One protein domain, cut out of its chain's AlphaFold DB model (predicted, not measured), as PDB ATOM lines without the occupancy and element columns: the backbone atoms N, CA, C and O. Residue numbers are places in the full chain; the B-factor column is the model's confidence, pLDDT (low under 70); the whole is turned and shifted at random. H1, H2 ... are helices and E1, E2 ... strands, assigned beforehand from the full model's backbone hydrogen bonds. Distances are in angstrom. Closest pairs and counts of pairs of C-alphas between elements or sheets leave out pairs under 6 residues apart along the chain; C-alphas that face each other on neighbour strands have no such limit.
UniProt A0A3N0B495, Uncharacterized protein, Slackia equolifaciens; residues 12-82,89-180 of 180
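AT A GLANCE: This is residues 12 to 82 and 89 to 180 of the 180 residues of an uncharacterized protein of Slackia equolifaciens (UniProt A0A3N0B495). A hairpin of two short strands, E1 and E2, makes one end of the long axis of a mostly helical body. In that body H2 runs through the middle, with H1 packed beside it at the other end, H6 on one side and the pair H3 and H7 on the opposite side, while H4 and the very short H5 lie between these helices and the strands. The printed part has 163 residues with seven named helices and two named strands, in the order H1 H2 H3 H4 E1 E2 H5 H6 H7; the sheet, E1 - E2, is antiparallel. The class is mostly helix, with 97 residues in helices and 10 in strands. The whole is compact, with a radius of gyration of the C-alphas of 15.9 A, yet only just elongated in outline, spanning 51 by 34 by 28 A.

HOW THE PARTS SIT: The strands E1, residues 107 to 111, and E2, residues 117 to 121, form an antiparallel hairpin with 142 degrees between their directions; N 108 and O 120 are 2.8 A apart and N 118 and O 110 3.1 A, both within hydrogen-bond range. H4, residues 95 to 105, joins E1 by a tight link, and their closest C-alphas, those of Gln 102 and Lys 108, are 5.4 A apart. H5, residues 133 to 136, touches H4, the closest C-alphas being those of Ile 103 and Pro 133 at 6.1 A. H3, residues 67 to 78, touches H4 with its residues 73 to 77 alone, about perpendicular at 90 degrees, closest at the C-alphas of Met 76 and Leu 96, 5.1 A. H2, residues 39 to 59, is the hub and touches four helices, one of them H3, at a steep tilt of 63 degrees, closest at the C-alphas of Cys 52 and Thr 73, 6.5 A. H2 and H4 are near each other. H6, residues 145 to 154, touches H2 opposite ways at a tilt of 36 degrees, only just steep, with the C-alphas of Ala 51 and Ala 146 closest at 4.1 A. H7, residues 159 to 178, touches H2 at a steep tilt of 62 degrees, the C-alphas of Ala 45 and Ser 165 being closest at 4.6 A. H7 touches H3 opposite ways at a shallow tilt of 15 degrees, closest at the C-alphas of Ile 71 and Ile 170, 5.5 A. H1, residues 18 to 36, forms a helical hairpin with H2 at a tilt of 34 degrees, only just shallow, closest at the C-alphas of Leu 33 and Ala 42, 5.0 A. Helix packing is mostly crossed: of the 7 pairs of touching helices in which both helices have at least 6 residues, 2 are at a shallow tilt. Each O i to N i+4 pair is within hydrogen-bond range in H1, H2, H4, H6 and H7, against 6 of 8 in H3, and H5 is too short for such a pair.

IN THESE COORDINATES: H1 begins at C-alpha 18, (259.646, 253.408, 271.345), and is 26.2 A long. H2 measures 29.6 A and H7 29.2 A, while H3 measures 16.9 A, H4 15.2 A, H6 14.3 A and H5 5.3 A. E1 begins at C-alpha 107, (284.702, 248.256, 274.895), and is 12.6 A long; E2 is 12.9 A. H7 ends at C-alpha 178, (262.338, 253.059, 246.155).

THE WHOLE: The C-alphas of Glu 34 and Glu 114 are the two farthest apart, at 53.0 A. Residues 83 to 88 are not printed, and C-alphas 82 and 89 are 14.3 A apart across this cut, in the link from H3 to H4. The link from E2 to H5, 11 residues, is long. The mean pLDDT of the printed part is 91.1; residues 80 to 82, 89 to 91, 157 and 178 to 180 are under 70.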
ATOM      1  N   LEU A  12     261.681 256.795 258.238       86.62
ATOM      2  CA  LEU A  12     262.370 256.622 259.523       86.62
ATOM      3  C   LEU A  12     262.502 257.948 260.280       86.62
ATOM      4  O   LEU A  12     262.571 257.936 261.500       86.62
ATOM      5  N   ALA A  13     262.479 259.102 259.604       85.31
ATOM      6  CA  ALA A  13     262.584 260.400 260.271       85.31
ATOM      7  C   ALA A  13     261.419 260.691 261.234       85.31
ATOM      8  O   ALA A  13     261.571 261.560 262.091       85.31
ATOM      9  N   TRP A  14     260.300 259.974 261.096       84.88
ATOM     10  CA  TRP A  14     259.117 260.078 261.954       84.88
ATOM     11  C   TRP A  14     259.168 259.160 263.181       84.88
ATOM     12  O   TRP A  14     258.300 259.252 264.040       84.88
ATOM     13  N   VAL A  15     260.173 258.285 263.280       92.12
ATOM     14  CA  VAL A  15     260.327 257.358 264.403       92.12
ATOM     15  C   VAL A  15     261.083 258.053 265.535       92.12
ATOM     16  O   VAL A  15     262.315 258.130 265.518       92.12
ATOM     17  N   GLU A  16     260.349 258.581 266.515       91.31
ATOM     18  CA  GLU A  16     260.920 259.366 267.618       91.31
ATOM     19  C   GLU A  16     260.799 258.669 268.980       91.31
ATOM     20  O   GLU A  16     261.683 258.828 269.822       91.31
ATOM     21  N   SER A  17     259.759 257.859 269.176       95.12
ATOM     22  CA  SER A  17     259.466 257.122 270.412       95.12
ATOM     23  C   SER A  17     259.647 255.609 270.259       95.12
ATOM     24  O   SER A  17     259.871 255.100 269.159       95.12
ATOM     25  N   ASP A  18     259.606 254.875 271.374       96.44
ATOM     26  CA  ASP A  18     259.646 253.408 271.345       96.44
ATOM     27  C   ASP A  18     258.358 252.841 270.737       96.44
ATOM     28  O   ASP A  18     258.404 251.861 269.996       96.44
ATOM     29  N   GLU A  19     257.220 253.498 270.964       96.69
ATOM     30  CA  GLU A  19     255.947 253.186 270.320       96.69
ATOM     31  C   GLU A  19     256.042 253.311 268.793       96.69
ATOM     32  O   GLU A  19     255.572 252.421 268.080       96.69
ATOM     33  N   ASP A  20     256.716 254.349 268.286       96.25
ATOM     34  CA  ASP A  20     256.933 254.516 266.843       96.25
ATOM     35  C   ASP A  20     257.826 253.409 266.270       96.25
ATOM     36  O   ASP A  20     257.589 252.941 265.156       96.25
ATOM     37  N   ILE A  21     258.841 252.956 267.021       97.25
ATOM     38  CA  ILE A  21     259.693 251.828 266.607       97.25
ATOM     39  C   ILE A  21     258.849 250.568 266.440       97.25
ATOM     40  O   ILE A  21     258.991 249.859 265.439       97.25
ATOM     41  N   LEU A  22     257.991 250.279 267.423       97.56
ATOM     42  CA  LEU A  22     257.122 249.108 267.392       97.56
ATOM     43  C   LEU A  22     256.152 249.189 266.211       97.56
ATOM     44  O   LEU A  22     256.101 248.249 265.424       97.56
ATOM     45  N   ALA A  23     255.471 250.323 266.029       96.12
ATOM     46  CA  ALA A  23     254.528 250.523 264.930       96.12
ATOM     47  C   ALA A  23     255.199 250.413 263.549       96.12
ATOM     48  O   ALA A  23     254.670 249.759 262.646       96.12
ATOM     49  N   PHE A  24     256.388 251.002 263.386       95.31
ATOM     50  CA  PHE A  24     257.174 250.899 262.157       95.31
ATOM     51  C   PHE A  24     257.545 249.444 261.841       95.31
ATOM     52  O   PHE A  24     257.385 248.984 260.708       95.31
ATOM     53  N   ALA A  25     258.021 248.701 262.843       97.12
ATOM     54  CA  ALA A  25     258.378 247.301 262.672       97.12
ATOM     55  C   ALA A  25     257.153 246.402 262.439       97.12
ATOM     56  O   ALA A  25     257.245 245.469 261.647       97.12
ATOM     57  N   ASP A  26     256.019 246.687 263.083       97.00
ATOM     58  CA  ASP A  26     254.758 245.954 262.922       97.00
ATOM     59  C   ASP A  26     254.215 246.058 261.495       97.00
ATOM     60  O   ASP A  26     253.805 245.047 260.920       97.00
ATOM     61  N   GLY A  27     254.262 247.254 260.900       95.25
ATOM     62  CA  GLY A  27     253.864 247.457 259.505       95.25
ATOM     63  C   GLY A  27     254.699 246.604 258.551       95.25
ATOM     64  O   GLY A  27     254.165 245.787 257.805       95.25
ATOM     65  N   LEU A  28     256.027 246.705 258.651       95.62
ATOM     66  CA  LEU A  28     256.935 245.926 257.807       95.62
ATOM     67  C   LEU A  28     256.844 244.412 258.051       95.62
ATOM     68  O   LEU A  28     256.936 243.629 257.107       95.62
ATOM     69  N   ALA A  29     256.668 243.978 259.298       96.75
ATOM     70  CA  ALA A  29     256.508 242.565 259.623       96.75
ATOM     71  C   ALA A  29     255.196 241.990 259.070       96.75
ATOM     72  O   ALA A  29     255.176 240.832 258.650       96.75
ATOM     73  N   SER A  30     254.130 242.794 259.022       96.94
ATOM     74  CA  SER A  30     252.855 242.411 258.406       96.94
ATOM     75  C   SER A  30     253.020 242.190 256.898       96.94
ATOM     76  O   SER A  30     252.646 241.133 256.394       96.94
ATOM     77  N   ASP A  31     253.703 243.100 256.196       95.25
ATOM     78  CA  ASP A  31     254.018 242.943 254.766       95.25
ATOM     79  C   ASP A  31     254.887 241.699 254.492       95.25
ATOM     80  O   ASP A  31     254.710 240.980 253.499       95.25
ATOM     81  N   ILE A  32     255.853 241.427 255.377       96.31
ATOM     82  CA  ILE A  32     256.693 240.226 255.310       96.31
ATOM     83  C   ILE A  32     255.849 238.970 255.525       96.31
ATOM     84  O   ILE A  32     256.040 237.997 254.798       96.31
ATOM     85  N   LEU A  33     254.904 238.976 256.468       97.38
ATOM     86  CA  LEU A  33     254.004 237.848 256.699       97.38
ATOM     87  C   LEU A  33     253.168 237.531 255.456       97.38
ATOM     88  O   LEU A  33     253.054 236.364 255.081       97.38
ATOM     89  N   GLU A  34     252.628 238.552 254.789       95.81
ATOM     90  CA  GLU A  34     251.865 238.379 253.548       95.81
ATOM     91  C   GLU A  34     252.728 237.815 252.407       95.81
ATOM     92  O   GLU A  34     252.274 236.960 251.639       95.81
ATOM     93  N   THR A  35     253.988 238.255 252.327       94.69
ATOM     94  CA  THR A  35     254.939 237.848 251.281       94.69
ATOM     95  C   THR A  35     255.477 236.431 251.502       94.69
ATOM     96  O   THR A  35     255.425 235.593 250.602       94.69
ATOM     97  N   GLU A  36     256.008 236.153 252.692       92.75
ATOM     98  CA  GLU A  36     256.678 234.890 253.028       92.75
ATOM     99  C   GLU A  36     255.686 233.777 253.377       92.75
ATOM    100  O   GLU A  36     256.029 232.599 253.266       92.75
ATOM    101  N   LYS A  37     254.466 234.135 253.811       95.38
ATOM    102  CA  LYS A  37     253.443 233.207 254.330       95.38
ATOM    103  C   LYS A  37     253.962 232.319 255.466       95.38
ATOM    104  O   LYS A  37     253.513 231.187 255.642       95.38
ATOM    105  N   ASP A  38     254.911 232.842 256.236       94.81
ATOM    106  CA  ASP A  38     255.625 232.139 257.296       94.81
ATOM    107  C   ASP A  38     255.686 233.029 258.544       94.81
ATOM    108  O   ASP A  38     256.432 234.009 258.608       94.81
ATOM    109  N   SER A  39     254.883 232.678 259.551       95.38
ATOM    110  CA  SER A  39     254.792 233.442 260.799       95.38
ATOM    111  C   SER A  39     256.102 233.463 261.582       95.38
ATOM    112  O   SER A  39     256.340 234.420 262.316       95.38
ATOM    113  N   SER A  40     256.947 232.436 261.444       94.88
ATOM    114  CA  SER A  40     258.227 232.376 262.154       94.88
ATOM    115  C   SER A  40     259.223 233.379 261.571       94.88
ATOM    116  O   SER A  40     259.895 234.095 262.315       94.88
ATOM    117  N   VAL A  41     259.256 233.497 260.240       95.62
ATOM    118  CA  VAL A  41     260.088 234.474 259.528       95.62
ATOM    119  C   VAL A  41     259.595 235.890 259.794       95.62
ATOM    120  O   VAL A  41     260.420 236.756 260.072       95.62
ATOM    121  N   ALA A  42     258.279 236.122 259.777       96.69
ATOM    122  CA  ALA A  42     257.703 237.433 260.065       96.69
ATOM    123  C   ALA A  42     257.991 237.903 261.500       96.69
ATOM    124  O   ALA A  42     258.429 239.033 261.695       96.69
ATOM    125  N   GLU A  43     257.832 237.035 262.505       96.69
ATOM    126  CA  GLU A  43     258.137 237.380 263.902       96.69
ATOM    127  C   GLU A  43     259.646 237.572 264.136       96.69
ATOM    128  O   GLU A  43     260.068 238.486 264.848       96.69
ATOM    129  N   SER A  44     260.481 236.748 263.495       96.38
ATOM    130  CA  SER A  44     261.936 236.933 263.503       96.38
ATOM    131  C   SER A  44     262.322 238.274 262.868       96.38
ATOM    132  O   SER A  44     263.112 239.028 263.436       96.38
ATOM    133  N   ALA A  45     261.717 238.614 261.727       96.94
ATOM    134  CA  ALA A  45     261.928 239.884 261.041       96.94
ATOM    135  C   ALA A  45     261.481 241.065 261.907       96.94
ATOM    136  O   ALA A  45     262.227 242.028 262.049       96.94
ATOM    137  N   ARG A  46     260.322 240.962 262.562       97.81
ATOM    138  CA  ARG A  46     259.822 241.960 263.512       97.81
ATOM    139  C   ARG A  46     260.838 242.253 264.614       97.81
ATOM    140  O   ARG A  46     261.163 243.413 264.853       97.81
ATOM    141  N   CYS A  47     261.376 241.214 265.257       97.56
ATOM    142  CA  CYS A  47     262.381 241.381 266.308       97.56
ATOM    143  C   CYS A  47     263.643 242.077 265.782       97.56
ATOM    144  O   CYS A  47     264.149 243.002 266.418       97.56
ATOM    145  N   LEU A  48     264.123 241.674 264.603       97.38
ATOM    146  CA  LEU A  48     265.294 242.283 263.980       97.38
ATOM    147  C   LEU A  48     265.051 243.747 263.580       97.38
ATOM    148  O   LEU A  48     265.924 244.587 263.786       97.38
ATOM    149  N   LEU A  49     263.872 244.071 263.042       97.88
ATOM    150  CA  LEU A  49     263.489 245.435 262.672       97.88
ATOM    151  C   LEU A  49     263.453 246.346 263.897       97.88
ATOM    152  O   LEU A  49     264.049 247.418 263.859       97.88
ATOM    153  N   ILE A  50     262.837 245.909 264.998       98.31
ATOM    154  CA  ILE A  50     262.819 246.675 266.254       98.31
ATOM    155  C   ILE A  50     264.248 246.916 266.745       98.31
ATOM    156  O   ILE A  50     264.624 248.055 267.022       98.31
ATOM    157  N   ALA A  51     265.060 245.857 266.796       98.00
ATOM    158  CA  ALA A  51     266.437 245.933 267.262       98.00
ATOM    159  C   ALA A  51     267.285 246.912 266.435       98.00
ATOM    160  O   ALA A  51     267.957 247.773 266.998       98.00
ATOM    161  N   CYS A  52     267.239 246.805 265.106       97.94
ATOM    162  CA  CYS A  52     268.037 247.632 264.201       97.94
ATOM    163  C   CYS A  52     267.548 249.085 264.141       97.94
ATOM    164  O   CYS A  52     268.377 249.996 264.122       97.94
ATOM    165  N   THR A  53     266.232 249.322 264.156       97.56
ATOM    166  CA  THR A  53     265.676 250.682 264.188       97.56
ATOM    167  C   THR A  53     266.061 251.382 265.490       97.56
ATOM    168  O   THR A  53     266.553 252.509 265.450       97.56
ATOM    169  N   ALA A  54     265.924 250.700 266.631       97.44
ATOM    170  CA  ALA A  54     266.354 251.220 267.925       97.44
ATOM    171  C   ALA A  54     267.865 251.462 267.976       97.44
ATOM    172  O   ALA A  54     268.306 252.529 268.398       97.44
ATOM    173  N   LEU A  55     268.664 250.505 267.487       97.44
ATOM    174  CA  LEU A  55     270.118 250.629 267.434       97.44
ATOM    175  C   LEU A  55     270.536 251.893 266.666       97.44
ATOM    176  O   LEU A  55     271.347 252.676 267.159       97.44
ATOM    177  N   LEU A  56     269.958 252.116 265.484       96.00
ATOM    178  CA  LEU A  56     270.248 253.297 264.673       96.00
ATOM    179  C   LEU A  56     269.762 254.596 265.320       96.00
ATOM    180  O   LEU A  56     270.514 255.569 265.358       96.00
ATOM    181  N   ARG A  57     268.528 254.622 265.838       95.75
ATOM    182  CA  ARG A  57     267.955 255.812 266.481       95.75
ATOM    183  C   ARG A  57     268.777 256.235 267.696       95.75
ATOM    184  O   ARG A  57     269.024 257.428 267.883       95.75
ATOM    185  N   ASP A  58     269.216 255.270 268.499       96.19
ATOM    186  CA  ASP A  58     269.781 255.533 269.821       96.19
ATOM    187  C   ASP A  58     271.301 255.654 269.825       96.19
ATOM    188  O   ASP A  58     271.827 256.372 270.668       96.19
ATOM    189  N   TRP A  59     272.016 254.996 268.912       95.94
ATOM    190  CA  TRP A  59     273.479 254.877 269.006       95.94
ATOM    191  C   TRP A  59     274.243 255.448 267.812       95.94
ATOM    192  O   TRP A  59     275.458 255.644 267.907       95.94
ATOM    193  N   PHE A  60     273.564 255.725 266.697       94.81
ATOM    194  CA  PHE A  60     274.188 256.246 265.483       94.81
ATOM    195  C   PHE A  60     273.891 257.736 265.284       94.81
ATOM    196  O   PHE A  60     272.892 258.256 265.785       94.81
ATOM    197  N   PRO A  61     274.734 258.463 264.531       92.81
ATOM    198  CA  PRO A  61     274.420 259.824 264.119       92.81
ATOM    199  C   PRO A  61     273.068 259.901 263.397       92.81
ATOM    200  O   PRO A  61     272.805 259.127 262.482       92.81
ATOM    201  N   ARG A  62     272.248 260.912 263.715       89.38
ATOM    202  CA  ARG A  62     270.934 261.153 263.070       89.38
ATOM    203  C   ARG A  62     270.978 261.140 261.534       89.38
ATOM    204  O   ARG A  62     270.014 260.718 260.913       89.38
ATOM    205  N   LYS A  63     272.084 261.580 260.920       89.69
ATOM    206  CA  LYS A  63     272.278 261.557 259.457       89.69
ATOM    207  C   LYS A  63     272.268 260.145 258.852       89.69
ATOM    208  O   LYS A  63     271.981 260.003 257.670       89.69
ATOM    209  N   ASP A  64     272.580 259.130 259.655       91.19
ATOM    210  CA  ASP A  64     272.630 257.733 259.232       91.19
ATOM    211  C   ASP A  64     271.258 257.053 259.425       91.19
ATOM    212  O   ASP A  64     271.035 255.962 258.904       91.19
ATOM    213  N   PHE A  65     270.298 257.712 260.095       92.25
ATOM    214  CA  PHE A  65     268.938 257.212 260.313       92.25
ATOM    215  C   PHE A  65     268.068 257.367 259.058       92.25
ATOM    216  O   PHE A  65     267.191 258.223 258.958       92.25
ATOM    217  N   THR A  66     268.377 256.549 258.058       92.19
ATOM    218  CA  THR A  66     267.792 256.543 256.711       92.19
ATOM    219  C   THR A  66     267.537 255.102 256.263       92.19
ATOM    220  O   THR A  66     268.125 254.181 256.842       92.19
ATOM    221  N   PRO A  67     266.745 254.854 255.200       91.94
ATOM    222  CA  PRO A  67     266.548 253.498 254.682       91.94
ATOM    223  C   PRO A  67     267.870 252.820 254.289       91.94
ATOM    224  O   PRO A  67     268.061 251.635 254.546       91.94
ATOM    225  N   CYS A  68     268.827 253.579 253.745       91.62
ATOM    226  CA  CYS A  68     270.165 253.079 253.418       91.62
ATOM    227  C   CYS A  68     270.966 252.685 254.672       91.62
ATOM    228  O   CYS A  68     271.603 251.630 254.696       91.62
ATOM    229  N   GLY A  69     270.901 253.486 255.741       93.81
ATOM    230  CA  GLY A  69     271.523 253.138 257.022       93.81
ATOM    231  C   GLY A  69     270.887 251.904 257.664       93.81
ATOM    232  O   GLY A  69     271.598 251.035 258.172       93.81
ATOM    233  N   MET A  70     269.564 251.765 257.552       95.62
ATOM    234  CA  MET A  70     268.823 250.579 257.992       95.62
ATOM    235  C   MET A  70     269.223 249.327 257.208       95.62
ATOM    236  O   MET A  70     269.567 248.317 257.816       95.62
ATOM    237  N   ILE A  71     269.283 249.397 255.875       95.12
ATOM    238  CA  ILE A  71     269.769 248.292 255.031       95.12
ATOM    239  C   ILE A  71     271.207 247.925 255.391       95.12
ATOM    240  O   ILE A  71     271.514 246.745 255.533       95.12
ATOM    241  N   THR A  72     272.080 248.916 255.580       94.88
ATOM    242  CA  THR A  72     273.475 248.691 255.987       94.88
ATOM    243  C   THR A  72     273.545 247.957 257.326       94.88
ATOM    244  O   THR A  72     274.293 246.990 257.466       94.88
ATOM    245  N   THR A  73     272.720 248.367 258.291       95.88
ATOM    246  CA  THR A  73     272.653 247.754 259.626       95.88
ATOM    247  C   THR A  73     272.133 246.323 259.570       95.88
ATOM    248  O   THR A  73     272.721 245.430 260.173       95.88
ATOM    249  N   LEU A  74     271.092 246.069 258.777       96.12
ATOM    250  CA  LEU A  74     270.586 244.721 258.525       96.12
ATOM    251  C   LEU A  74     271.628 243.851 257.805       96.12
ATOM    252  O   LEU A  74     271.825 242.695 258.166       96.12
ATOM    253  N   ALA A  75     272.352 244.399 256.827       94.12
ATOM    254  CA  ALA A  75     273.380 243.676 256.083       94.12
ATOM    255  C   ALA A  75     274.570 243.258 256.962       94.12
ATOM    256  O   ALA A  75     275.171 242.212 256.710       94.12
ATOM    257  N   MET A  76     274.878 244.001 258.034       93.94
ATOM    258  CA  MET A  76     275.851 243.558 259.039       93.94
ATOM    259  C   MET A  76     275.468 242.210 259.663       93.94
ATOM    260  O   MET A  76     276.355 241.436 260.007       93.94
ATOM    261  N   ALA A  77     274.177 241.879 259.770       90.94
ATOM    262  CA  ALA A  77     273.728 240.569 260.246       90.94
ATOM    263  C   ALA A  77     274.054 239.433 259.259       90.94
ATOM    264  O   ALA A  77     274.181 238.282 259.675       90.94
ATOM    265  N   LEU A  78     274.208 239.736 257.961       87.38
ATOM    266  CA  LEU A  78     274.526 238.765 256.905       87.38
ATOM    267  C   LEU A  78     276.027 238.522 256.723       87.38
ATOM    268  O   LEU A  78     276.396 237.428 256.287       87.38
ATOM    269  N   MET A  79     276.872 239.502 257.047       82.62
ATOM    270  CA  MET A  79     278.313 239.410 256.817       82.62
ATOM    271  C   MET A  79     278.937 238.250 257.598       82.62
ATOM    272  O   MET A  79     278.735 238.105 258.801       82.62
ATOM    273  N   GLN A  80     279.710 237.438 256.881       69.19
ATOM    274  CA  GLN A  80     280.521 236.360 257.438       69.19
ATOM    275  C   GLN A  80     281.945 236.856 257.664       69.19
ATOM    276  O   GLN A  80     282.488 237.612 256.850       69.19
ATOM    277  N   GLY A  81     282.576 236.391 258.740       62.25
ATOM    278  CA  GLY A  81     284.019 236.522 258.882       62.25
ATOM    279  C   GLY A  81     284.741 235.781 257.751       62.25
ATOM    280  O   GLY A  81     284.280 234.760 257.247       62.25
ATOM    281  N   LYS A  82     285.932 236.255 257.369       54.94
ATOM    282  CA  LYS A  82     286.770 235.644 256.315       54.94
ATOM    283  C   LYS A  82     287.099 234.153 256.555       54.94
ATOM    284  O   LYS A  82     287.502 233.464 255.624       54.94
ATOM    285  N   PHE A  89     274.653 229.638 261.146       66.12
ATOM    286  CA  PHE A  89     274.203 231.032 261.274       66.12
ATOM    287  C   PHE A  89     273.933 231.464 262.730       66.12
ATOM    288  O   PHE A  89     274.121 232.621 263.093       66.12
ATOM    289  N   SER A  90     273.510 230.539 263.592       66.88
ATOM    290  CA  SER A  90     273.254 230.829 265.003       66.88
ATOM    291  C   SER A  90     274.542 231.028 265.806       66.88
ATOM    292  O   SER A  90     274.548 231.839 266.722       66.88
ATOM    293  N   SER A  91     275.638 230.357 265.459       68.12
ATOM    294  CA  SER A  91     276.904 230.390 266.211       68.12
ATOM    295  C   SER A  91     277.954 231.378 265.693       68.12
ATOM    296  O   SER A  91     278.995 231.522 266.328       68.12
ATOM    297  N   ARG A  92     277.719 232.039 264.554       74.50
ATOM    298  CA  ARG A  92     278.674 233.014 264.008       74.50
ATOM    299  C   ARG A  92     278.576 234.374 264.694       74.50
ATOM    300  O   ARG A  92     277.488 234.779 265.099       74.50
ATOM    301  N   GLU A  93     279.699 235.087 264.748       79.50
ATOM    302  CA  GLU A  93     279.761 236.489 265.170       79.50
ATOM    303  C   GLU A  93     279.777 237.391 263.934       79.50
ATOM    304  O   GLU A  93     280.773 237.507 263.217       79.50
ATOM    305  N   SER A  94     278.647 238.029 263.664       87.81
ATOM    306  CA  SER A  94     278.512 239.022 262.612       87.81
ATOM    307  C   SER A  94     278.967 240.404 263.117       87.81
ATOM    308  O   SER A  94     278.992 240.669 264.321       87.81
ATOM    309  N   PRO A  95     279.286 241.354 262.220       91.50
ATOM    310  CA  PRO A  95     279.501 242.746 262.608       91.50
ATOM    311  C   PRO A  95     278.357 243.347 263.436       91.50
ATOM    312  O   PRO A  95     278.614 244.213 264.265       91.50
ATOM    313  N   LEU A  96     277.114 242.877 263.269       93.44
ATOM    314  CA  LEU A  96     275.991 243.301 264.105       93.44
ATOM    315  C   LEU A  96     276.123 242.752 265.535       93.44
ATOM    316  O   LEU A  96     275.906 243.515 266.472       93.44
ATOM    317  N   ASP A  97     276.545 241.492 265.718       91.44
ATOM    318  CA  ASP A  97     276.849 240.937 267.051       91.44
ATOM    319  C   ASP A  97     277.915 241.789 267.759       91.44
ATOM    320  O   ASP A  97     277.748 242.163 268.919       91.44
ATOM    321  N   LEU A  98     278.968 242.191 267.038       90.62
ATOM    322  CA  LEU A  98     280.039 243.028 267.590       90.62
ATOM    323  C   LEU A  98     279.556 244.419 268.025       90.62
ATOM    324  O   LEU A  98     280.077 244.971 268.994       90.62
ATOM    325  N   MET A  99     278.559 244.988 267.343       93.56
ATOM    326  CA  MET A  99     277.967 246.271 267.729       93.56
ATOM    327  C   MET A  99     277.250 246.171 269.075       93.56
ATOM    328  O   MET A  99     277.477 247.006 269.956       93.56
ATOM    329  N   PHE A 100     276.438 245.127 269.258       94.81
ATOM    330  CA  PHE A 100     275.763 244.865 270.528       94.81
ATOM    331  C   PHE A 100     276.757 244.506 271.633       94.81
ATOM    332  O   PHE A 100     276.649 245.055 272.725       94.81
ATOM    333  N   LEU A 101     277.783 243.702 271.337       92.56
ATOM    334  CA  LEU A 101     278.857 243.376 272.279       92.56
ATOM    335  C   LEU A 101     279.618 244.629 272.739       92.56
ATOM    336  O   LEU A 101     279.940 244.784 273.916       92.56
ATOM    337  N   GLN A 102     279.882 245.560 271.821       94.69
ATOM    338  CA  GLN A 102     280.584 246.802 272.128       94.69
ATOM    339  C   GLN A 102     279.770 247.731 273.043       94.69
ATOM    340  O   GLN A 102     280.350 248.456 273.861       94.69
ATOM    341  N   ILE A 103     278.442 247.739 272.906       95.94
ATOM    342  CA  ILE A 103     277.533 248.442 273.821       95.94
ATOM    343  C   ILE A 103     277.477 247.698 275.158       95.94
ATOM    344  O   ILE A 103     277.660 248.314 276.209       95.94
ATOM    345  N   GLU A 104     277.322 246.375 275.115       95.50
ATOM    346  CA  GLU A 104     277.207 245.513 276.288       95.50
ATOM    347  C   GLU A 104     278.410 245.617 277.210       95.50
ATOM    348  O   GLU A 104     278.237 245.777 278.411       95.50
ATOM    349  N   GLN A 105     279.618 245.564 276.657       95.00
ATOM    350  CA  GLN A 105     280.856 245.590 277.433       95.00
ATOM    351  C   GLN A 105     281.431 247.005 277.586       95.00
ATOM    352  O   GLN A 105     282.377 247.228 278.342       95.00
ATOM    353  N   GLY A 106     280.926 247.976 276.819       95.62
ATOM    354  CA  GLY A 106     281.486 249.326 276.768       95.62
ATOM    355  C   GLY A 106     282.903 249.393 276.183       95.62
ATOM    356  O   GLY A 106     283.582 250.414 276.329       95.62
ATOM    357  N   VAL A 107     283.366 248.343 275.500       94.31
ATOM    358  CA  VAL A 107     284.702 248.256 274.895       94.31
ATOM    359  C   VAL A 107     284.628 247.801 273.446       94.31
ATOM    360  O   VAL A 107     283.704 247.114 273.042       94.31
ATOM    361  N   LYS A 108     285.624 248.181 272.651       92.19
ATOM    362  CA  LYS A 108     285.803 247.740 271.271       92.19
ATOM    363  C   LYS A 108     287.198 247.177 271.071       92.19
ATOM    364  O   LYS A 108     288.150 247.660 271.692       92.19
ATOM    365  N   TYR A 109     287.323 246.214 270.170       86.00
ATOM    366  CA  TYR A 109     288.616 245.700 269.742       86.00
ATOM    367  C   TYR A 109     289.131 246.535 268.568       86.00
ATOM    368  O   TYR A 109     288.498 246.613 267.516       86.00
ATOM    369  N   THR A 110     290.240 247.246 268.757       89.69
ATOM    370  CA  THR A 110     290.764 248.178 267.749       89.69
ATOM    371  C   THR A 110     292.283 248.282 267.849       89.69
ATOM    372  O   THR A 110     292.852 247.932 268.885       89.69
ATOM    373  N   GLN A 111     292.931 248.759 266.786       89.94
ATOM    374  CA  GLN A 111     294.343 249.130 266.831       89.94
ATOM    375  C   GLN A 111     294.513 250.500 267.489       89.94
ATOM    376  O   GLN A 111     293.706 251.408 267.263       89.94
ATOM    377  N   ASP A 112     295.554 250.651 268.303       87.19
ATOM    378  CA  ASP A 112     296.030 251.967 268.727       87.19
ATOM    379  C   ASP A 112     296.901 252.641 267.653       87.19
ATOM    380  O   ASP A 112     297.038 252.150 266.529       87.19
ATOM    381  N   LEU A 113     297.427 253.826 267.978       88.00
ATOM    382  CA  LEU A 113     298.236 254.632 267.059       88.00
ATOM    383  C   LEU A 113     299.552 253.927 266.699       88.00
ATOM    384  O   LEU A 113     300.131 254.190 265.647       88.00
ATOM    385  N   GLU A 114     299.985 253.003 267.551       90.56
ATOM    386  CA  GLU A 114     301.160 252.156 267.408       90.56
ATOM    387  C   GLU A 114     300.852 250.840 266.664       90.56
ATOM    388  O   GLU A 114     301.727 249.984 266.506       90.56
ATOM    389  N   GLY A 115     299.613 250.663 266.189       89.94
ATOM    390  CA  GLY A 115     299.167 249.492 265.432       89.94
ATOM    391  C   GLY A 115     298.924 248.242 266.284       89.94
ATOM    392  O   GLY A 115     298.700 247.163 265.727       89.94
ATOM    393  N   GLN A 116     298.954 248.353 267.615       90.56
ATOM    394  CA  GLN A 116     298.724 247.235 268.524       90.56
ATOM    395  C   GLN A 116     297.229 247.003 268.715       90.56
ATOM    396  O   GLN A 116     296.466 247.909 269.053       90.56
ATOM    397  N   TRP A 117     296.802 245.759 268.518       89.94
ATOM    398  CA  TRP A 117     295.424 245.360 268.764       89.94
ATOM    399  C   TRP A 117     295.148 245.213 270.259       89.94
ATOM    400  O   TRP A 117     295.924 244.606 270.996       89.94
ATOM    401  N   GLY A 118     294.000 245.710 270.708       89.81
ATOM    402  CA  GLY A 118     293.528 245.443 272.057       89.81
ATOM    403  C   GLY A 118     292.120 245.952 272.316       89.81
ATOM    404  O   GLY A 118     291.548 246.720 271.537       89.81
ATOM    405  N   TRP A 119     291.570 245.540 273.456       90.38
ATOM    406  CA  TRP A 119     290.327 246.097 273.976       90.38
ATOM    407  C   TRP A 119     290.556 247.532 274.456       90.38
ATOM    408  O   TRP A 119     291.523 247.831 275.165       90.38
ATOM    409  N   ARG A 120     289.678 248.438 274.031       92.25
ATOM    410  CA  ARG A 120     289.709 249.870 274.359       92.25
ATOM    411  C   ARG A 120     288.292 250.354 274.633       92.25
ATOM    412  O   ARG A 120     287.343 249.799 274.091       92.25
ATOM    413  N   LYS A 121     288.134 251.419 275.421       94.19
ATOM    414  CA  LYS A 121     286.817 252.018 275.681       94.19
ATOM    415  C   LYS A 121     286.098 252.375 274.374       94.19
ATOM    416  O   LYS A 121     286.666 253.021 273.487       94.19
ATOM    417  N   SER A 122     284.844 251.951 274.271       93.19
ATOM    418  CA  SER A 122     283.947 252.327 273.184       93.19
ATOM    419  C   SER A 122     283.678 253.834 273.215       93.19
ATOM    420  O   SER A 122     283.674 254.464 274.272       93.19
ATOM    421  N   LYS A 123     283.427 254.413 272.038       92.88
ATOM    422  CA  LYS A 123     282.991 255.811 271.896       92.88
ATOM    423  C   LYS A 123     281.469 255.951 271.792       92.88
ATOM    424  O   LYS A 123     281.008 257.067 271.577       92.88
ATOM    425  N   PHE A 124     280.705 254.861 271.918       93.62
ATOM    426  CA  PHE A 124     279.246 254.930 271.857       93.62
ATOM    427  C   PHE A 124     278.691 255.828 272.957       93.62
ATOM    428  O   PHE A 124     279.066 255.714 274.123       93.62
ATOM    429  N   VAL A 125     277.801 256.721 272.545       95.75
ATOM    430  CA  VAL A 125     277.035 257.612 273.406       95.75
ATOM    431  C   VAL A 125     275.599 257.523 272.927       95.75
ATOM    432  O   VAL A 125     275.350 257.680 271.734       95.75
ATOM    433  N   ARG A 126     274.682 257.249 273.848       95.25
ATOM    434  CA  ARG A 126     273.261 257.141 273.546       95.25
ATOM    435  C   ARG A 126     272.669 258.523 273.286       95.25
ATOM    436  O   ARG A 126     272.895 259.452 274.059       95.25
ATOM    437  N   ASN A 127     271.907 258.654 272.212       95.06
ATOM    438  CA  ASN A 127     271.476 259.936 271.666       95.06
ATOM    439  C   ASN A 127     270.506 260.701 272.575       95.06
ATOM    440  O   ASN A 127     270.587 261.924 272.638       95.06
ATOM    441  N   PHE A 128     269.590 260.011 273.261       90.62
ATOM    442  CA  PHE A 128     268.515 260.683 273.999       90.62
ATOM    443  C   PHE A 128     268.889 261.088 275.433       90.62
ATOM    444  O   PHE A 128     268.300 262.028 275.960       90.62
ATOM    445  N   ASP A 129     269.859 260.421 276.068       93.38
ATOM    446  CA  ASP A 129     270.256 260.717 277.455       93.38
ATOM    447  C   ASP A 129     271.766 260.842 277.686       93.38
ATOM    448  O   ASP A 129     272.210 261.056 278.814       93.38
ATOM    449  N   GLY A 130     272.577 260.712 276.636       94.75
ATOM    450  CA  GLY A 130     274.026 260.856 276.723       94.75
ATOM    451  C   GLY A 130     274.737 259.701 277.430       94.75
ATOM    452  O   GLY A 130     275.933 259.817 277.705       94.75
ATOM    453  N   THR A 131     274.053 258.587 277.721       94.81
ATOM    454  CA  THR A 131     274.672 257.431 278.383       94.81
ATOM    455  C   THR A 131     275.864 256.925 277.578       94.81
ATOM    456  O   THR A 131     275.737 256.594 276.399       94.81
ATOM    457  N   ARG A 132     277.024 256.792 278.229       96.44
ATOM    458  CA  ARG A 132     278.213 256.146 277.665       96.44
ATOM    459  C   ARG A 132     278.467 254.816 278.386       96.44
ATOM    460  O   ARG A 132     278.934 254.836 279.526       96.44
ATOM    461  N   PRO A 133     278.242 253.656 277.738       95.75
ATOM    462  CA  PRO A 133     278.476 252.352 278.364       95.75
ATOM    463  C   PRO A 133     279.905 252.184 278.905       95.75
ATOM    464  O   PRO A 133     280.112 251.640 279.984       95.75
ATOM    465  N   ALA A 134     280.905 252.749 278.224       95.81
ATOM    466  CA  ALA A 134     282.309 252.689 278.643       95.81
ATOM    467  C   ALA A 134     282.621 253.360 280.003       95.81
ATOM    468  O   ALA A 134     283.704 253.144 280.559       95.81
ATOM    469  N   ASP A 135     281.709 254.187 280.521       95.62
ATOM    470  CA  ASP A 135     281.857 254.870 281.812       95.62
ATOM    471  C   ASP A 135     281.170 254.112 282.958       95.62
ATOM    472  O   ASP A 135     281.484 254.347 284.120       95.62
ATOM    473  N   SER A 136     280.283 253.166 282.634       91.38
ATOM    474  CA  SER A 136     279.515 252.348 283.587       91.38
ATOM    475  C   SER A 136     279.889 250.860 283.561       91.38
ATOM    476  O   SER A 136     279.267 250.057 284.250       91.38
ATOM    477  N   GLY A 137     280.932 250.489 282.808       91.12
ATOM    478  CA  GLY A 137     281.360 249.094 282.655       91.12
ATOM    479  C   GLY A 137     280.520 248.295 281.656       91.12
ATOM    480  O   GLY A 137     280.588 247.070 281.670       91.12
ATOM    481  N   GLY A 138     279.756 248.981 280.804       93.75
ATOM    482  CA  GLY A 138     278.879 248.383 279.806       93.75
ATOM    483  C   GLY A 138     277.389 248.640 280.046       93.75
ATOM    484  O   GLY A 138     276.993 249.172 281.082       93.75
ATOM    485  N   LEU A 139     276.556 248.273 279.071       94.69
ATOM    486  CA  LEU A 139     275.095 248.285 279.184       94.69
ATOM    487  C   LEU A 139     274.554 246.866 278.947       94.69
ATOM    488  O   LEU A 139     274.437 246.467 277.792       94.69
ATOM    489  N   PRO A 140     274.212 246.102 280.003       91.88
ATOM    490  CA  PRO A 140     273.816 244.701 279.863       91.88
ATOM    491  C   PRO A 140     272.693 244.479 278.842       91.88
ATOM    492  O   PRO A 140     271.744 245.269 278.788       91.88
ATOM    493  N   LEU A 141     272.764 243.380 278.080       88.88
ATOM    494  CA  LEU A 141     271.719 243.020 277.118       88.88
ATOM    495  C   LEU A 141     270.339 242.946 277.788       88.88
ATOM    496  O   LEU A 141     270.182 242.444 278.904       88.88
ATOM    497  N   GLY A 142     269.324 243.456 277.094       89.69
ATOM    498  CA  GLY A 142     267.948 243.517 277.580       89.69
ATOM    499  C   GLY A 142     267.624 244.749 278.427       89.69
ATOM    500  O   GLY A 142     266.481 244.894 278.856       89.69
ATOM    501  N   LYS A 143     268.595 245.637 278.686       91.50
ATOM    502  CA  LYS A 143     268.358 246.899 279.412       91.50
ATOM    503  C   LYS A 143     267.769 248.005 278.549       91.50
ATOM    504  O   LYS A 143     267.187 248.935 279.099       91.50
ATOM    505  N   ASP A 144     267.919 247.912 277.234       93.56
ATOM    506  CA  ASP A 144     267.262 248.787 276.271       93.56
ATOM    507  C   ASP A 144     266.478 247.969 275.238       93.56
ATOM    508  O   ASP A 144     266.645 246.752 275.112       93.56
ATOM    509  N   ILE A 145     265.590 248.646 274.508       95.94
ATOM    510  CA  ILE A 145     264.737 248.005 273.505       95.94
ATOM    511  C   ILE A 145     265.571 247.355 272.389       95.94
ATOM    512  O   ILE A 145     265.268 246.236 271.972       95.94
ATOM    513  N   ALA A 146     266.668 247.997 271.969       96.88
ATOM    514  CA  ALA A 146     267.553 247.481 270.930       96.88
ATOM    515  C   ALA A 146     268.116 246.104 271.307       96.88
ATOM    516  O   ALA A 146     267.942 245.129 270.576       96.88
ATOM    517  N   SER A 147     268.758 246.008 272.472       95.69
ATOM    518  CA  SER A 147     269.391 244.776 272.943       95.69
ATOM    519  C   SER A 147     268.379 243.708 273.352       95.69
ATOM    520  O   SER A 147     268.632 242.525 273.122       95.69
ATOM    521  N   ALA A 148     267.224 244.089 273.909       96.38
ATOM    522  CA  ALA A 148     266.167 243.147 274.275       96.38
ATOM    523  C   ALA A 148     265.624 242.399 273.050       96.38
ATOM    524  O   ALA A 148     265.546 241.166 273.046       96.38
ATOM    525  N   PHE A 149     265.285 243.133 271.989       97.38
ATOM    526  CA  PHE A 149     264.769 242.528 270.763       97.38
ATOM    527  C   PHE A 149     265.860 241.848 269.939       97.38
ATOM    528  O   PHE A 149     265.587 240.824 269.313       97.38
ATOM    529  N   TYR A 150     267.103 242.333 270.001       95.56
ATOM    530  CA  TYR A 150     268.233 241.646 269.384       95.56
ATOM    531  C   TYR A 150     268.488 240.274 270.015       95.56
ATOM    532  O   TYR A 150     268.607 239.274 269.306       95.56
ATOM    533  N   ALA A 151     268.503 240.199 271.350       93.25
ATOM    534  CA  ALA A 151     268.658 238.938 272.068       93.25
ATOM    535  C   ALA A 151     267.521 237.962 271.732       93.25
ATOM    536  O   ALA A 151     267.776 236.791 271.454       93.25
ATOM    537  N   ARG A 152     266.273 238.451 271.676       93.94
ATOM    538  CA  ARG A 152     265.114 237.652 271.249       93.94
ATOM    539  C   ARG A 152     265.256 237.152 269.812       93.94
ATOM    540  O   ARG A 152     264.961 235.989 269.555       93.94
ATOM    541  N   TRP A 153     265.732 237.995 268.894       93.81
ATOM    542  CA  TRP A 153     266.005 237.588 267.518       93.81
ATOM    543  C   TRP A 153     267.045 236.467 267.479       93.81
ATOM    544  O   TRP A 153     266.747 235.411 266.938       93.81
ATOM    545  N   ARG A 154     268.208 236.620 268.132       88.94
ATOM    546  CA  ARG A 154     269.261 235.581 268.169       88.94
ATOM    547  C   ARG A 154     268.802 234.261 268.798       88.94
ATOM    548  O   ARG A 154     269.323 233.214 268.430       88.94
ATOM    549  N   GLN A 155     267.834 234.304 269.714       85.50
ATOM    550  CA  GLN A 155     267.232 233.123 270.344       85.50
ATOM    551  C   GLN A 155     266.203 232.401 269.455       85.50
ATOM    552  O   GLN A 155     265.746 231.320 269.830       85.50
ATOM    553  N   SER A 156     265.834 232.954 268.291       76.38
ATOM    554  CA  SER A 156     264.950 232.276 267.338       76.38
ATOM    555  C   SER A 156     265.566 230.939 266.905       76.38
ATOM    556  O   SER A 156     266.717 230.873 266.470       76.38
ATOM    557  N   ALA A 157     264.804 229.857 267.086       60.75
ATOM    558  CA  ALA A 157     265.307 228.488 267.211       60.75
ATOM    559  C   ALA A 157     265.966 227.895 265.950       60.75
ATOM    560  O   ALA A 157     266.624 226.858 266.042       60.75
ATOM    561  N   GLU A 158     265.816 228.521 264.777       85.75
ATOM    562  CA  GLU A 158     266.292 227.958 263.514       85.75
ATOM    563  C   GLU A 158     267.219 228.913 262.734       85.75
ATOM    564  O   GLU A 158     266.779 229.981 262.300       85.75
ATOM    565  N   PRO A 159     268.475 228.503 262.437       86.94
ATOM    566  CA  PRO A 159     269.424 229.272 261.621       86.94
ATOM    567  C   PRO A 159     268.838 229.802 260.304       86.94
ATOM    568  O   PRO A 159     269.103 230.932 259.902       86.94
ATOM    569  N   LYS A 160     268.005 228.990 259.637       88.25
ATOM    570  CA  LYS A 160     267.366 229.348 258.362       88.25
ATOM    571  C   LYS A 160     266.341 230.469 258.515       88.25
ATOM    572  O   LYS A 160     266.197 231.277 257.604       88.25
ATOM    573  N   VAL A 161     265.631 230.518 259.643       91.88
ATOM    574  CA  VAL A 161     264.652 231.572 259.937       91.88
ATOM    575  C   VAL A 161     265.374 232.893 260.182       91.88
ATOM    576  O   VAL A 161     264.970 233.911 259.624       91.88
ATOM    577  N   LEU A 162     266.486 232.870 260.928       91.38
ATOM    578  CA  LEU A 162     267.338 234.046 261.130       91.38
ATOM    579  C   LEU A 162     267.811 234.619 259.793       91.38
ATOM    580  O   LEU A 162     267.566 235.790 259.504       91.38
ATOM    581  N   GLU A 163     268.424 233.782 258.957       91.38
ATOM    582  CA  GLU A 163     268.955 234.198 257.661       91.38
ATOM    583  C   GLU A 163     267.858 234.750 256.736       91.38
ATOM    584  O   GLU A 163     267.987 235.863 256.222       91.38
ATOM    585  N   ARG A 164     266.744 234.017 256.575       93.19
ATOM    586  CA  ARG A 164     265.600 234.467 255.762       93.19
ATOM    587  C   ARG A 164     265.031 235.782 256.276       93.19
ATOM    588  O   ARG A 164     264.800 236.681 255.474       93.19
ATOM    589  N   SER A 165     264.877 235.929 257.594       94.81
ATOM    590  CA  SER A 165     264.328 237.152 258.180       94.81
ATOM    591  C   SER A 165     265.150 238.390 257.829       94.81
ATOM    592  O   SER A 165     264.566 239.434 257.550       94.81
ATOM    593  N   ILE A 166     266.482 238.282 257.734       95.06
ATOM    594  CA  ILE A 166     267.317 239.416 257.325       95.06
ATOM    595  C   ILE A 166     267.064 239.792 255.865       95.06
ATOM    596  O   ILE A 166     266.891 240.975 255.567       95.06
ATOM    597  N   TYR A 167     267.001 238.813 254.957       95.62
ATOM    598  CA  TYR A 167     266.694 239.079 253.548       95.62
ATOM    599  C   TYR A 167     265.314 239.726 253.380       95.62
ATOM    600  O   TYR A 167     265.196 240.724 252.663       95.62
ATOM    601  N   SER A 168     264.289 239.224 254.078       96.44
ATOM    602  CA  SER A 168     262.939 239.795 254.033       96.44
ATOM    603  C   SER A 168     262.909 241.222 254.600       96.44
ATOM    604  O   SER A 168     262.257 242.093 254.018       96.44
ATOM    605  N   CYS A 169     263.669 241.510 255.666       96.94
ATOM    606  CA  CYS A 169     263.829 242.870 256.196       96.94
ATOM    607  C   CYS A 169     264.484 243.805 255.173       96.94
ATOM    608  O   CYS A 169     263.947 244.872 254.888       96.94
ATOM    609  N   ILE A 170     265.623 243.405 254.591       96.19
ATOM    610  CA  ILE A 170     266.349 244.215 253.600       96.19
ATOM    611  C   ILE A 170     265.457 244.507 252.393       96.19
ATOM    612  O   ILE A 170     265.374 245.656 251.965       96.19
ATOM    613  N   SER A 171     264.760 243.494 251.869       95.12
ATOM    614  CA  SER A 171     263.837 243.664 250.743       95.12
ATOM    615  C   SER A 171     262.716 244.651 251.076       95.12
ATOM    616  O   SER A 171     262.425 245.544 250.281       95.12
ATOM    617  N   SER A 172     262.130 244.540 252.269       94.19
ATOM    618  CA  SER A 172     261.024 245.403 252.691       94.19
ATOM    619  C   SER A 172     261.467 246.853 252.893       94.19
ATOM    620  O   SER A 172     260.826 247.763 252.374       94.19
ATOM    621  N   VAL A 173     262.617 247.085 253.535       93.19
ATOM    622  CA  VAL A 173     263.184 248.436 253.700       93.19
ATOM    623  C   VAL A 173     263.621 249.031 252.355       93.19
ATOM    624  O   VAL A 173     263.433 250.224 252.120       93.19
ATOM    625  N   ALA A 174     264.161 248.221 251.442       91.50
ATOM    626  CA  ALA A 174     264.521 248.681 250.101       91.50
ATOM    627  C   ALA A 174     263.295 249.156 249.310       91.50
ATOM    628  O   ALA A 174     263.372 250.182 248.639       91.50
ATOM    629  N   ARG A 175     262.148 248.469 249.431       88.06
ATOM    630  CA  ARG A 175     260.888 248.931 248.826       88.06
ATOM    631  C   ARG A 175     260.461 250.294 249.368       88.06
ATOM    632  O   ARG A 175     260.105 251.148 248.565       88.06
ATOM    633  N   LEU A 176     260.586 250.529 250.679       82.06
ATOM    634  CA  LEU A 176     260.303 251.847 251.264       82.06
ATOM    635  C   LEU A 176     261.188 252.951 250.673       82.06
ATOM    636  O   LEU A 176     260.713 254.062 250.477       82.06
ATOM    637  N   GLY A 177     262.465 252.659 250.409       72.31
ATOM    638  CA  GLY A 177     263.408 253.623 249.830       72.31
ATOM    639  C   GLY A 177     263.224 253.877 248.331       72.31
ATOM    640  O   GLY A 177     263.645 254.922 247.849       72.31
ATOM    641  N   LEU A 178     262.616 252.940 247.595       60.84
ATOM    642  CA  LEU A 178     262.338 253.059 246.155       60.84
ATOM    643  C   LEU A 178     260.963 253.673 245.846       60.84
ATOM    644  O   LEU A 178     260.718 254.063 244.709       60.84
ATOM    645  N   GLN A 179     260.057 253.712 246.825       56.88
ATOM    646  CA  GLN A 179     258.730 254.332 246.710       56.88
ATOM    647  C   GLN A 179     258.736 255.848 247.008       56.88
ATOM    648  O   GLN A 179     257.666 256.453 247.053       56.88
ATOM    649  N   GLN A 180     259.919 256.439 247.207       48.81
ATOM    650  CA  GLN A 180     260.168 257.865 247.471       48.81
ATOM    651  C   GLN A 180     260.713 258.560 246.225       48.81
ATOM    652  O   GLN A 180     260.391 259.755 246.044       48.81
TER     653      GLN A 180